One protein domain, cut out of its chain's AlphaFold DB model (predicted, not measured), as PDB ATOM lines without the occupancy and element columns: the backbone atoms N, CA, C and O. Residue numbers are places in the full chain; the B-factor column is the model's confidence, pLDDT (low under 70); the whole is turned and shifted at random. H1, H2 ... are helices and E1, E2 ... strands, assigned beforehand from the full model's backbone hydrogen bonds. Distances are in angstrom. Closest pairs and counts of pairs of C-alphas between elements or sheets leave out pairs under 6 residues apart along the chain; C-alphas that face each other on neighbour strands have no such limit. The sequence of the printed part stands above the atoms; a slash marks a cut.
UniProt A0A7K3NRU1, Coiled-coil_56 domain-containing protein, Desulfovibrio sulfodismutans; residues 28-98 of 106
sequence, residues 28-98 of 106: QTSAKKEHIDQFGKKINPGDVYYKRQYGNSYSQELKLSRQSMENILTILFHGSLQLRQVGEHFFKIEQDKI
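AT A GLANCE: This is residues 28 to 98 of the 106 residues of the protein "Coiled-coil_56 domain-containing protein" of Desulfovibrio sulfodismutans (UniProt A0A7K3NRU1). A small three-stranded sheet sits at one end, H1 leads away from it as an arm, and H2 turns off at H1's far end to make a corner, leaving an open space between H2 and the sheet. Residues 88 to 98 of H2 stick out. The printed part has 71 residues, with named elements E1, E2, E3, H1, H2 along the chain; the sheet, order E1 - E2 - E3, is antiparallel and the class is mixed. The whole is loose, with a radius of gyration of the C-alphas of 14.8 A and spans of 38 by 27 by 23 A.

HOW THE PARTS SIT: E1, residues 28 to 30, and E2, residues 48 to 53, form an antiparallel hairpin, with N 29 and O 49 2.9 A apart, within hydrogen-bond range. E2 and E3, residues 61 to 65, form another, with N 62 and O 52 at 2.8 A. The three make a meander, each strand the antiparallel neighbour of the one before. H1, residues 66 to 78, is on one face of the sheet, two layers, but stands up from it at 65 degrees, lying over E3. The closest C-alphas of H1 and E2 are those of Arg 66 and Tyr 49, 5.7 A apart. H1 and H2, residues 81 to 98, touch only at the corner, about perpendicular at 73 degrees; their closest C-alphas, of Phe 77 and Arg 84, are 5.2 A apart. H2 is not on the sheet. In H1 and H2 every O i to N i+4 pair is within hydrogen-bond range.

IN THESE COORDINATES: E1 begins at C-alpha 28 (35.069, -46.792, 1.750). E2 and H1 each measure 16.9 A from first to last C-alpha, E3 13.2 A. H2 measures 26.0 A and ends at C-alpha 98 (23.851, -45.637, 19.197).

THE WHOLE: The farthest C-alphas, of Glu 34 and Asp 96, are 39.2 A apart. The printed part has no cut. The link from E1 to E2 is long, 17 residues; in it residues 35 to 36 pair antiparallel with 42 to 43. The pLDDT is under 70 at residues 57 to 58.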
ATOM      1  N   GLN A  28      34.170 -45.866   2.425       96.00
ATOM      2  CA  GLN A  28      35.069 -46.792   1.750       96.00
ATOM      3  C   GLN A  28      34.324 -47.526   0.631       96.00
ATOM      4  O   GLN A  28      33.184 -47.959   0.805       96.00
ATOM      5  N   THR A  29      34.952 -47.686  -0.529       95.88
ATOM      6  CA  THR A  29      34.406 -48.499  -1.620       95.88
ATOM      7  C   THR A  29      35.519 -49.079  -2.491       95.88
ATOM      8  O   THR A  29      36.684 -48.724  -2.331       95.88
ATOM      9  N   SER A  30      35.160 -49.953  -3.429       97.44
ATOM     10  CA  SER A  30      36.096 -50.547  -4.389       97.44
ATOM     11  C   SER A  30      35.881 -49.970  -5.785       97.44
ATOM     12  O   SER A  30      34.748 -49.801  -6.247       97.44
ATOM     13  N   ALA A  31      36.973 -49.661  -6.474       97.25
ATOM     14  CA  ALA A  31      36.939 -49.117  -7.822       97.25
ATOM     15  C   ALA A  31      36.543 -50.187  -8.848       97.25
ATOM     16  O   ALA A  31      37.125 -51.266  -8.910       97.25
ATOM     17  N   LYS A  32      35.552 -49.876  -9.690       97.06
ATOM     18  CA  LYS A  32      35.132 -50.737 -10.816       97.06
ATOM     19  C   LYS A  32      35.789 -50.354 -12.144       97.06
ATOM     20  O   LYS A  32      35.676 -51.084 -13.120       97.06
ATOM     21  N   LYS A  33      36.422 -49.184 -12.193       96.12
ATOM     22  CA  LYS A  33      37.136 -48.622 -13.342       96.12
ATOM     23  C   LYS A  33      38.274 -47.739 -12.833       96.12
ATOM     24  O   LYS A  33      38.305 -47.429 -11.645       96.12
ATOM     25  N   GLU A  34      39.179 -47.333 -13.718       97.56
ATOM     26  CA  GLU A  34      40.239 -46.391 -13.352       97.56
ATOM     27  C   GLU A  34      39.630 -45.037 -12.939       97.56
ATOM     28  O   GLU A  34      38.691 -44.527 -13.566       97.56
ATOM     29  N   HIS A  35      40.166 -44.463 -11.868       96.38
ATOM     30  CA  HIS A  35      39.884 -43.108 -11.421       96.38
ATOM     31  C   HIS A  35      41.193 -42.369 -11.147       96.38
ATOM     32  O   HIS A  35      42.234 -42.977 -10.900       96.38
ATOM     33  N   ILE A  36      41.107 -41.043 -11.133       97.06
ATOM     34  CA  ILE A  36      42.148 -40.171 -10.603       97.06
ATOM     35  C   ILE A  36      41.594 -39.537  -9.333       97.06
ATOM     36  O   ILE A  36      40.453 -39.067  -9.312       97.06
ATOM     37  N   ASP A  37      42.375 -39.597  -8.267       96.94
ATOM     38  CA  ASP A  37      42.032 -38.992  -6.994       96.94
ATOM     39  C   ASP A  37      42.294 -37.476  -6.998       96.94
ATOM     40  O   ASP A  37      42.876 -36.926  -7.936       96.94
ATOM     41  N   GLN A  38      41.861 -36.779  -5.944       95.06
ATOM     42  CA  GLN A  38      41.955 -35.316  -5.872       95.06
ATOM     43  C   GLN A  38      43.398 -34.772  -5.928       95.06
ATOM     44  O   GLN A  38      43.598 -33.588  -6.200       95.06
ATOM     45  N   PHE A  39      44.398 -35.623  -5.693       95.81
ATOM     46  CA  PHE A  39      45.822 -35.289  -5.703       95.81
ATOM     47  C   PHE A  39      46.555 -35.863  -6.926       95.81
ATOM     48  O   PHE A  39      47.786 -35.873  -6.964       95.81
ATOM     49  N   GLY A  40      45.821 -36.343  -7.934       95.69
ATOM     50  CA  GLY A  40      46.392 -36.873  -9.170       95.69
ATOM     51  C   GLY A  40      46.882 -38.320  -9.076       95.69
ATOM     52  O   GLY A  40      47.502 -38.812 -10.020       95.69
ATOM     53  N   LYS A  41      46.628 -39.031  -7.969       96.81
ATOM     54  CA  LYS A  41      46.987 -40.451  -7.847       96.81
ATOM     55  C   LYS A  41      45.972 -41.315  -8.577       96.81
ATOM     56  O   LYS A  41      44.765 -41.089  -8.508       96.81
ATOM     57  N   LYS A  42      46.476 -42.345  -9.251       97.75
ATOM     58  CA  LYS A  42      45.637 -43.362  -9.881       97.75
ATOM     59  C   LYS A  42      44.990 -44.258  -8.830       97.75
ATOM     60  O   LYS A  42      45.636 -44.643  -7.859       97.75
ATOM     61  N   ILE A  43      43.734 -44.604  -9.078       98.00
ATOM     62  CA  ILE A  43      42.981 -45.649  -8.387       98.00
ATOM     63  C   ILE A  43      42.578 -46.649  -9.470       98.00
ATOM     64  O   ILE A  43      41.794 -46.315 -10.363       98.00
ATOM     65  N   ASN A  44      43.142 -47.849  -9.428       98.00
ATOM     66  CA  ASN A  44      42.925 -48.881 -10.432       98.00
ATOM     67  C   ASN A  44      41.658 -49.691 -10.123       98.00
ATOM     68  O   ASN A  44      41.203 -49.721  -8.979       98.00
ATOM     69  N   PRO A  45      41.077 -50.389 -11.113       98.19
ATOM     70  CA  PRO A  45      40.018 -51.358 -10.849       98.19
ATOM     71  C   PRO A  45      40.455 -52.390  -9.796       98.19
ATOM     72  O   PRO A  45      41.530 -52.970  -9.909       98.19
ATOM     73  N   GLY A  46      39.611 -52.626  -8.791       97.56
ATOM     74  CA  GLY A  46      39.901 -53.494  -7.646       97.56
ATOM     75  C   GLY A  46      40.451 -52.759  -6.420       97.56
ATOM     76  O   GLY A  46      40.260 -53.249  -5.307       97.56
ATOM     77  N   ASP A  47      41.033 -51.567  -6.587       97.38
ATOM     78  CA  ASP A  47      41.580 -50.800  -5.465       97.38
ATOM     79  C   ASP A  47      40.466 -50.319  -4.526       97.38
ATOM     80  O   ASP A  47      39.390 -49.878  -4.955       97.38
ATOM     81  N   VAL A  48      40.750 -50.353  -3.224       96.94
ATOM     82  CA  VAL A  48      39.935 -49.675  -2.215       96.94
ATOM     83  C   VAL A  48      40.250 -48.182  -2.244       96.94
ATOM     84  O   VAL A  48      41.410 -47.768  -2.225       96.94
ATOM     85  N   TYR A  49      39.206 -47.358  -2.271       97.62
ATOM     86  CA  TYR A  49      39.327 -45.910  -2.193       97.62
ATOM     87  C   TYR A  49      38.235 -45.307  -1.316       97.62
ATOM     88  O   TYR A  49      37.234 -45.945  -0.976       97.62
ATOM     89  N   TYR A  50      38.443 -44.048  -0.956       97.31
ATOM     90  CA  TYR A  50      37.595 -43.311  -0.037       97.31
ATOM     91  C   TYR A  50      36.925 -42.173  -0.776       97.31
ATOM     92  O   TYR A  50      37.563 -41.459  -1.553       97.31
ATOM     93  N   LYS A  51      35.628 -41.996  -0.545       95.31
ATOM     94  CA  LYS A  51      34.859 -40.961  -1.222       95.31
ATOM     95  C   LYS A  51      33.905 -40.240  -0.302       95.31
ATOM     96  O   LYS A  51      33.392 -40.814   0.657       95.31
ATOM     97  N   ARG A  52      33.645 -38.985  -0.631       92.12
ATOM     98  CA  ARG A  52      32.731 -38.124   0.108       92.12
ATOM     99  C   ARG A  52      32.009 -37.209  -0.868       92.12
ATOM    100  O   ARG A  52      32.630 -36.638  -1.762       92.12
ATOM    101  N   GLN A  53      30.708 -37.051  -0.664       89.56
ATOM    102  CA  GLN A  53      29.912 -36.059  -1.380       89.56
ATOM    103  C   GLN A  53      30.217 -34.656  -0.841       89.56
ATOM    104  O   GLN A  53      30.427 -34.472   0.362       89.56
ATOM    105  N   TYR A  54      30.251 -33.665  -1.722       82.56
ATOM    106  CA  TYR A  54      30.403 -32.265  -1.343       82.56
ATOM    107  C   TYR A  54      29.478 -31.383  -2.178       82.56
ATOM    108  O   TYR A  54      29.166 -31.703  -3.316       82.56
ATOM    109  N   GLY A  55      29.040 -30.263  -1.604       78.31
ATOM    110  CA  GLY A  55      28.105 -29.356  -2.269       78.31
ATOM    111  C   GLY A  55      26.662 -29.872  -2.317       78.31
ATOM    112  O   GLY A  55      26.326 -30.920  -1.771       78.31
ATOM    113  N   ASN A  56      25.794 -29.093  -2.968       71.31
ATOM    114  CA  ASN A  56      24.346 -29.340  -3.022       71.31
ATOM    115  C   ASN A  56      23.922 -30.268  -4.175       71.31
ATOM    116  O   ASN A  56      22.731 -30.501  -4.370       71.31
ATOM    117  N   SER A  57      24.875 -30.763  -4.970       68.81
ATOM    118  CA  SER A  57      24.609 -31.623  -6.122       68.81
ATOM    119  C   SER A  57      25.174 -33.019  -5.886       68.81
ATOM    120  O   SER A  57      26.361 -33.166  -5.618       68.81
ATOM    121  N   TYR A  58      24.353 -34.049  -6.106       62.06
ATOM    122  CA  TYR A  58      24.741 -35.470  -6.051       62.06
ATOM    123  C   TYR A  58      25.866 -35.865  -7.030       62.06
ATOM    124  O   TYR A  58      26.347 -36.996  -7.008       62.06
ATOM    125  N   SER A  59      26.264 -34.963  -7.930       70.38
ATOM    126  CA  SER A  59      27.345 -35.188  -8.891       70.38
ATOM    127  C   SER A  59      28.738 -34.836  -8.362       70.38
ATOM    128  O   SER A  59      29.729 -35.193  -9.000       70.38
ATOM    129  N   GLN A  60      28.840 -34.139  -7.228       82.25
ATOM    130  CA  GLN A  60      30.109 -33.647  -6.698       82.25
ATOM    131  C   GLN A  60      30.651 -34.595  -5.624       82.25
ATOM    132  O   GLN A  60      30.208 -34.619  -4.479       82.25
ATOM    133  N   GLU A  61      31.647 -35.391  -6.009       89.44
ATOM    134  CA  GLU A  61      32.273 -36.389  -5.145       89.44
ATOM    135  C   GLU A  61      33.792 -36.225  -5.132       89.44
ATOM    136  O   GLU A  61      34.441 -36.280  -6.179       89.44
ATOM    137  N   LEU A  62      34.363 -36.088  -3.936       93.06
ATOM    138  CA  LEU A  62      35.800 -36.213  -3.720       93.06
ATOM    139  C   LEU A  62      36.164 -37.689  -3.670       93.06
ATOM    140  O   LEU A  62      35.484 -38.473  -3.009       93.06
ATOM    141  N   LYS A  63      37.260 -38.052  -4.333       95.94
ATOM    142  CA  LYS A  63      37.842 -39.396  -4.297       95.94
ATOM    143  C   LYS A  63      39.277 -39.299  -3.818       95.94
ATOM    144  O   LYS A  63      40.025 -38.460  -4.316       95.94
ATOM    145  N   LEU A  64      39.650 -40.169  -2.890       97.50
ATOM    146  CA  LEU A  64      40.995 -40.297  -2.350       97.50
ATOM    147  C   LEU A  64      41.433 -41.755  -2.421       97.50
ATOM    148  O   LEU A  64      40.726 -42.645  -1.945       97.50
ATOM    149  N   SER A  65      42.612 -41.993  -2.992       97.62
ATOM    150  CA  SER A  65      43.299 -43.277  -2.842       97.62
ATOM    151  C   SER A  65      43.610 -43.548  -1.363       97.62
ATOM    152  O   SER A  65      43.629 -42.619  -0.549       97.62
ATOM    153  N   ARG A  66      43.899 -44.808  -1.001       96.25
ATOM    154  CA  ARG A  66      44.335 -45.159   0.363       96.25
ATOM    155  C   ARG A  66      45.512 -44.305   0.831       96.25
ATOM    156  O   ARG A  66      45.430 -43.698   1.893       96.25
ATOM    157  N   GLN A  67      46.538 -44.167  -0.008       96.12
ATOM    158  CA  GLN A  67      47.711 -43.344   0.292       96.12
ATOM    159  C   GLN A  67      47.346 -41.869   0.526       96.12
ATOM    160  O   GLN A  67      47.846 -41.242   1.456       96.12
ATOM    161  N   SER A  68      46.469 -41.294  -0.298       97.31
ATOM    162  CA  SER A  68      46.043 -39.904  -0.109       97.31
ATOM    163  C   SER A  68      45.207 -39.715   1.157       97.31
ATOM    164  O   SER A  68      45.352 -38.697   1.830       97.31
ATOM    165  N   MET A  69      44.364 -40.690   1.513       97.00
ATOM    166  CA  MET A  69      43.615 -40.656   2.771       97.00
ATOM    167  C   MET A  69      44.548 -40.774   3.985       97.00
ATOM    168  O   MET A  69      44.425 -39.985   4.914       97.00
ATOM    169  N   GLU A  70      45.529 -41.679   3.960       96.12
ATOM    170  CA  GLU A  70      46.556 -41.788   5.010       96.12
ATOM    171  C   GLU A  70      47.295 -40.466   5.237       96.12
ATOM    172  O   GLU A  70      47.513 -40.058   6.381       96.12
ATOM    173  N   ASN A  71      47.635 -39.757   4.158       95.00
ATOM    174  CA  ASN A  71      48.278 -38.449   4.249       95.00
ATOM    175  C   ASN A  71      47.368 -37.419   4.930       95.00
ATOM    176  O   ASN A  71      47.828 -36.690   5.806       95.00
ATOM    177  N   ILE A  72      46.080 -37.379   4.569       94.12
ATOM    178  CA  ILE A  72      45.089 -36.508   5.220       94.12
ATOM    179  C   ILE A  72      45.001 -36.831   6.716       94.12
ATOM    180  O   ILE A  72      45.128 -35.928   7.540       94.12
ATOM    181  N   LEU A  73      44.829 -38.106   7.077       94.88
ATOM    182  CA  LEU A  73      44.715 -38.536   8.474       94.88
ATOM    183  C   LEU A  73      45.972 -38.188   9.276       94.88
ATOM    184  O   LEU A  73      45.874 -37.673  10.387       94.88
ATOM    185  N   THR A  74      47.151 -38.389   8.687       93.44
ATOM    186  CA  THR A  74      48.434 -38.020   9.295       93.44
ATOM    187  C   THR A  74      48.512 -36.515   9.546       93.44
ATOM    188  O   THR A  74      48.830 -36.091  10.656       93.44
ATOM    189  N   ILE A  75      48.185 -35.693   8.545       92.12
ATOM    190  CA  ILE A  75      48.225 -34.228   8.668       92.12
ATOM    191  C   ILE A  75      47.266 -33.750   9.761       92.12
ATOM    192  O   ILE A  75      47.642 -32.918  10.587       92.12
ATOM    193  N   LEU A  76      46.045 -34.287   9.787       91.75
ATOM    194  CA  LEU A  76      45.021 -33.872  10.740       91.75
ATOM    195  C   LEU A  76      45.354 -34.312  12.171       91.75
ATOM    196  O   LEU A  76      45.297 -33.498  13.090       91.75
ATOM    197  N   PHE A  77      45.716 -35.579  12.375       93.19
ATOM    198  CA  PHE A  77      45.738 -36.169  13.716       93.19
ATOM    199  C   PHE A  77      47.131 -36.394  14.298       93.19
ATOM    200  O   PHE A  77      47.269 -36.384  15.520       93.19
ATOM    201  N   HIS A  78      48.172 -36.564  13.478       86.06
ATOM    202  CA  HIS A  78      49.548 -36.596  13.994       86.06
ATOM    203  C   HIS A  78      50.111 -35.181  14.160       86.06
ATOM    204  O   HIS A  78      50.935 -34.950  15.040       86.06
ATOM    205  N   GLY A  79      49.635 -34.226  13.354       81.00
ATOM    206  CA  GLY A  79      50.017 -32.816  13.453       81.00
ATOM    207  C   GLY A  79      49.318 -32.037  14.573       81.00
ATOM    208  O   GLY A  79      49.807 -30.980  14.964       81.00
ATOM    209  N   SER A  80      48.190 -32.530  15.104       88.56
ATOM    210  CA  SER A  80      47.409 -31.826  16.130       88.56
ATOM    211  C   SER A  80      46.816 -32.772  17.174       88.56
ATOM    212  O   SER A  80      45.812 -33.450  16.944       88.56
ATOM    213  N   LEU A  81      47.395 -32.746  18.379       89.94
ATOM    214  CA  LEU A  81      46.866 -33.472  19.536       89.94
ATOM    215  C   LEU A  81      45.448 -33.005  19.896       89.94
ATOM    216  O   LEU A  81      44.601 -33.825  20.246       89.94
ATOM    217  N   GLN A  82      45.177 -31.702  19.781       92.06
ATOM    218  CA  GLN A  82      43.865 -31.136  20.086       92.06
ATOM    219  C   GLN A  82      42.798 -31.682  19.136       92.06
ATOM    220  O   GLN A  82      41.736 -32.098  19.590       92.06
ATOM    221  N   LEU A  83      43.079 -31.732  17.828       90.38
ATOM    222  CA  LEU A  83      42.109 -32.248  16.864       90.38
ATOM    223  C   LEU A  83      41.816 -33.730  17.104       90.38
ATOM    224  O   LEU A  83      40.660 -34.143  17.025       90.38
ATOM    225  N   ARG A  84      42.840 -34.512  17.471       92.31
ATOM    226  CA  ARG A  84      42.651 -35.906  17.884       92.31
ATOM    227  C   ARG A  84      41.724 -36.006  19.093       92.31
ATOM    228  O   ARG A  84      40.734 -36.718  19.019       92.31
ATOM    229  N   GLN A  85      41.981 -35.254  20.163       93.50
ATOM    230  CA  GLN A  85      41.139 -35.262  21.369       93.50
ATOM    231  C   GLN A  85      39.683 -34.865  21.086       93.50
ATOM    232  O   GLN A  85      38.759 -35.464  21.634       93.50
ATOM    233  N   VAL A  86      39.468 -33.877  20.215       93.31
ATOM    234  CA  VAL A  86      38.119 -33.480  19.792       93.31
ATOM    235  C   VAL A  86      37.454 -34.608  19.000       93.31
ATOM    236  O   VAL A  86      36.305 -34.943  19.280       93.31
ATOM    237  N   GLY A  87      38.175 -35.240  18.071       92.25
ATOM    238  CA  GLY A  87      37.682 -36.405  17.333       92.25
ATOM    239  C   GLY A  87      37.244 -37.542  18.256       92.25
ATOM    240  O   GLY A  87      36.138 -38.054  18.104       92.25
ATOM    241  N   GLU A  88      38.058 -37.878  19.258       95.06
ATOM    242  CA  GLU A  88      37.734 -38.896  20.272       95.06
ATOM    243  C   GLU A  88      36.456 -38.553  21.043       95.06
ATOM    244  O   GLU A  88      35.602 -39.410  21.283       95.06
ATOM    245  N   HIS A  89      36.298 -37.282  21.419       94.06
ATOM    246  CA  HIS A  89      35.114 -36.816  22.128       94.06
ATOM    247  C   HIS A  89      33.838 -37.000  21.295       94.06
ATOM    248  O   HIS A  89      32.854 -37.552  21.793       94.06
ATOM    249  N   PHE A  90      33.855 -36.592  20.021       92.62
ATOM    250  CA  PHE A  90      32.709 -36.773  19.126       92.62
ATOM    251  C   PHE A  90      32.431 -38.244  18.827       92.62
ATOM    252  O   PHE A  90      31.272 -38.657  18.844       92.62
ATOM    253  N   PHE A  91      33.475 -39.051  18.638       92.25
ATOM    254  CA  PHE A  91      33.328 -40.483  18.403       92.25
ATOM    255  C   PHE A  91      32.646 -41.181  19.586       92.25
ATOM    256  O   PHE A  91      31.725 -41.976  19.394       92.25
ATOM    257  N   LYS A  92      33.014 -40.819  20.821       93.19
ATOM    258  CA  LYS A  92      32.337 -41.312  22.026       93.19
ATOM    259  C   LYS A  92      30.863 -40.900  22.073       93.19
ATOM    260  O   LYS A  92      30.010 -41.734  22.356       93.19
ATOM    261  N   ILE A  93      30.549 -39.642  21.751       90.56
ATOM    262  CA  ILE A  93      29.157 -39.161  21.692       90.56
ATOM    263  C   ILE A  93      28.332 -39.977  20.688       90.56
ATOM    264  O   ILE A  93      27.180 -40.310  20.967       90.56
ATOM    265  N   GLU A  94      28.884 -40.289  19.516       86.94
ATOM    266  CA  GLU A  94      28.195 -41.109  18.514       86.94
ATOM    267  C   GLU A  94      27.950 -42.539  19.007       86.94
ATOM    268  O   GLU A  94      26.835 -43.044  18.866       86.94
ATOM    269  N   GLN A  95      28.939 -43.164  19.654       87.75
ATOM    270  CA  GLN A  95      28.769 -44.486  20.266       87.75
ATOM    271  C   GLN A  95      27.686 -44.489  21.350       87.75
ATOM    272  O   GLN A  95      26.813 -45.359  21.348       87.75
ATOM    273  N   ASP A  96      27.696 -43.494  22.239       89.81
ATOM    274  CA  ASP A  96      26.715 -43.375  23.321       89.81
ATOM    275  C   ASP A  96      25.292 -43.183  22.770       89.81
ATOM    276  O   ASP A  96      24.342 -43.799  23.266       89.81
ATOM    277  N   LYS A  97      25.131 -42.398  21.692       85.38
ATOM    278  CA  LYS A  97      23.844 -42.243  20.992       85.38
ATOM    279  C   LYS A  97      23.339 -43.579  20.464       85.38
ATOM    280  O   LYS A  97      22.202 -43.946  20.758       85.38
ATOM    281  N   ILE A  98      24.187 -44.318  19.747       82.81
ATOM    282  CA  ILE A  98      23.851 -45.637  19.197       82.81
ATOM    283  C   ILE A  98      23.398 -46.578  20.320       82.81
ATOM    284  O   ILE A  98      22.320 -47.165  20.238       82.81
TER     285      ILE A  98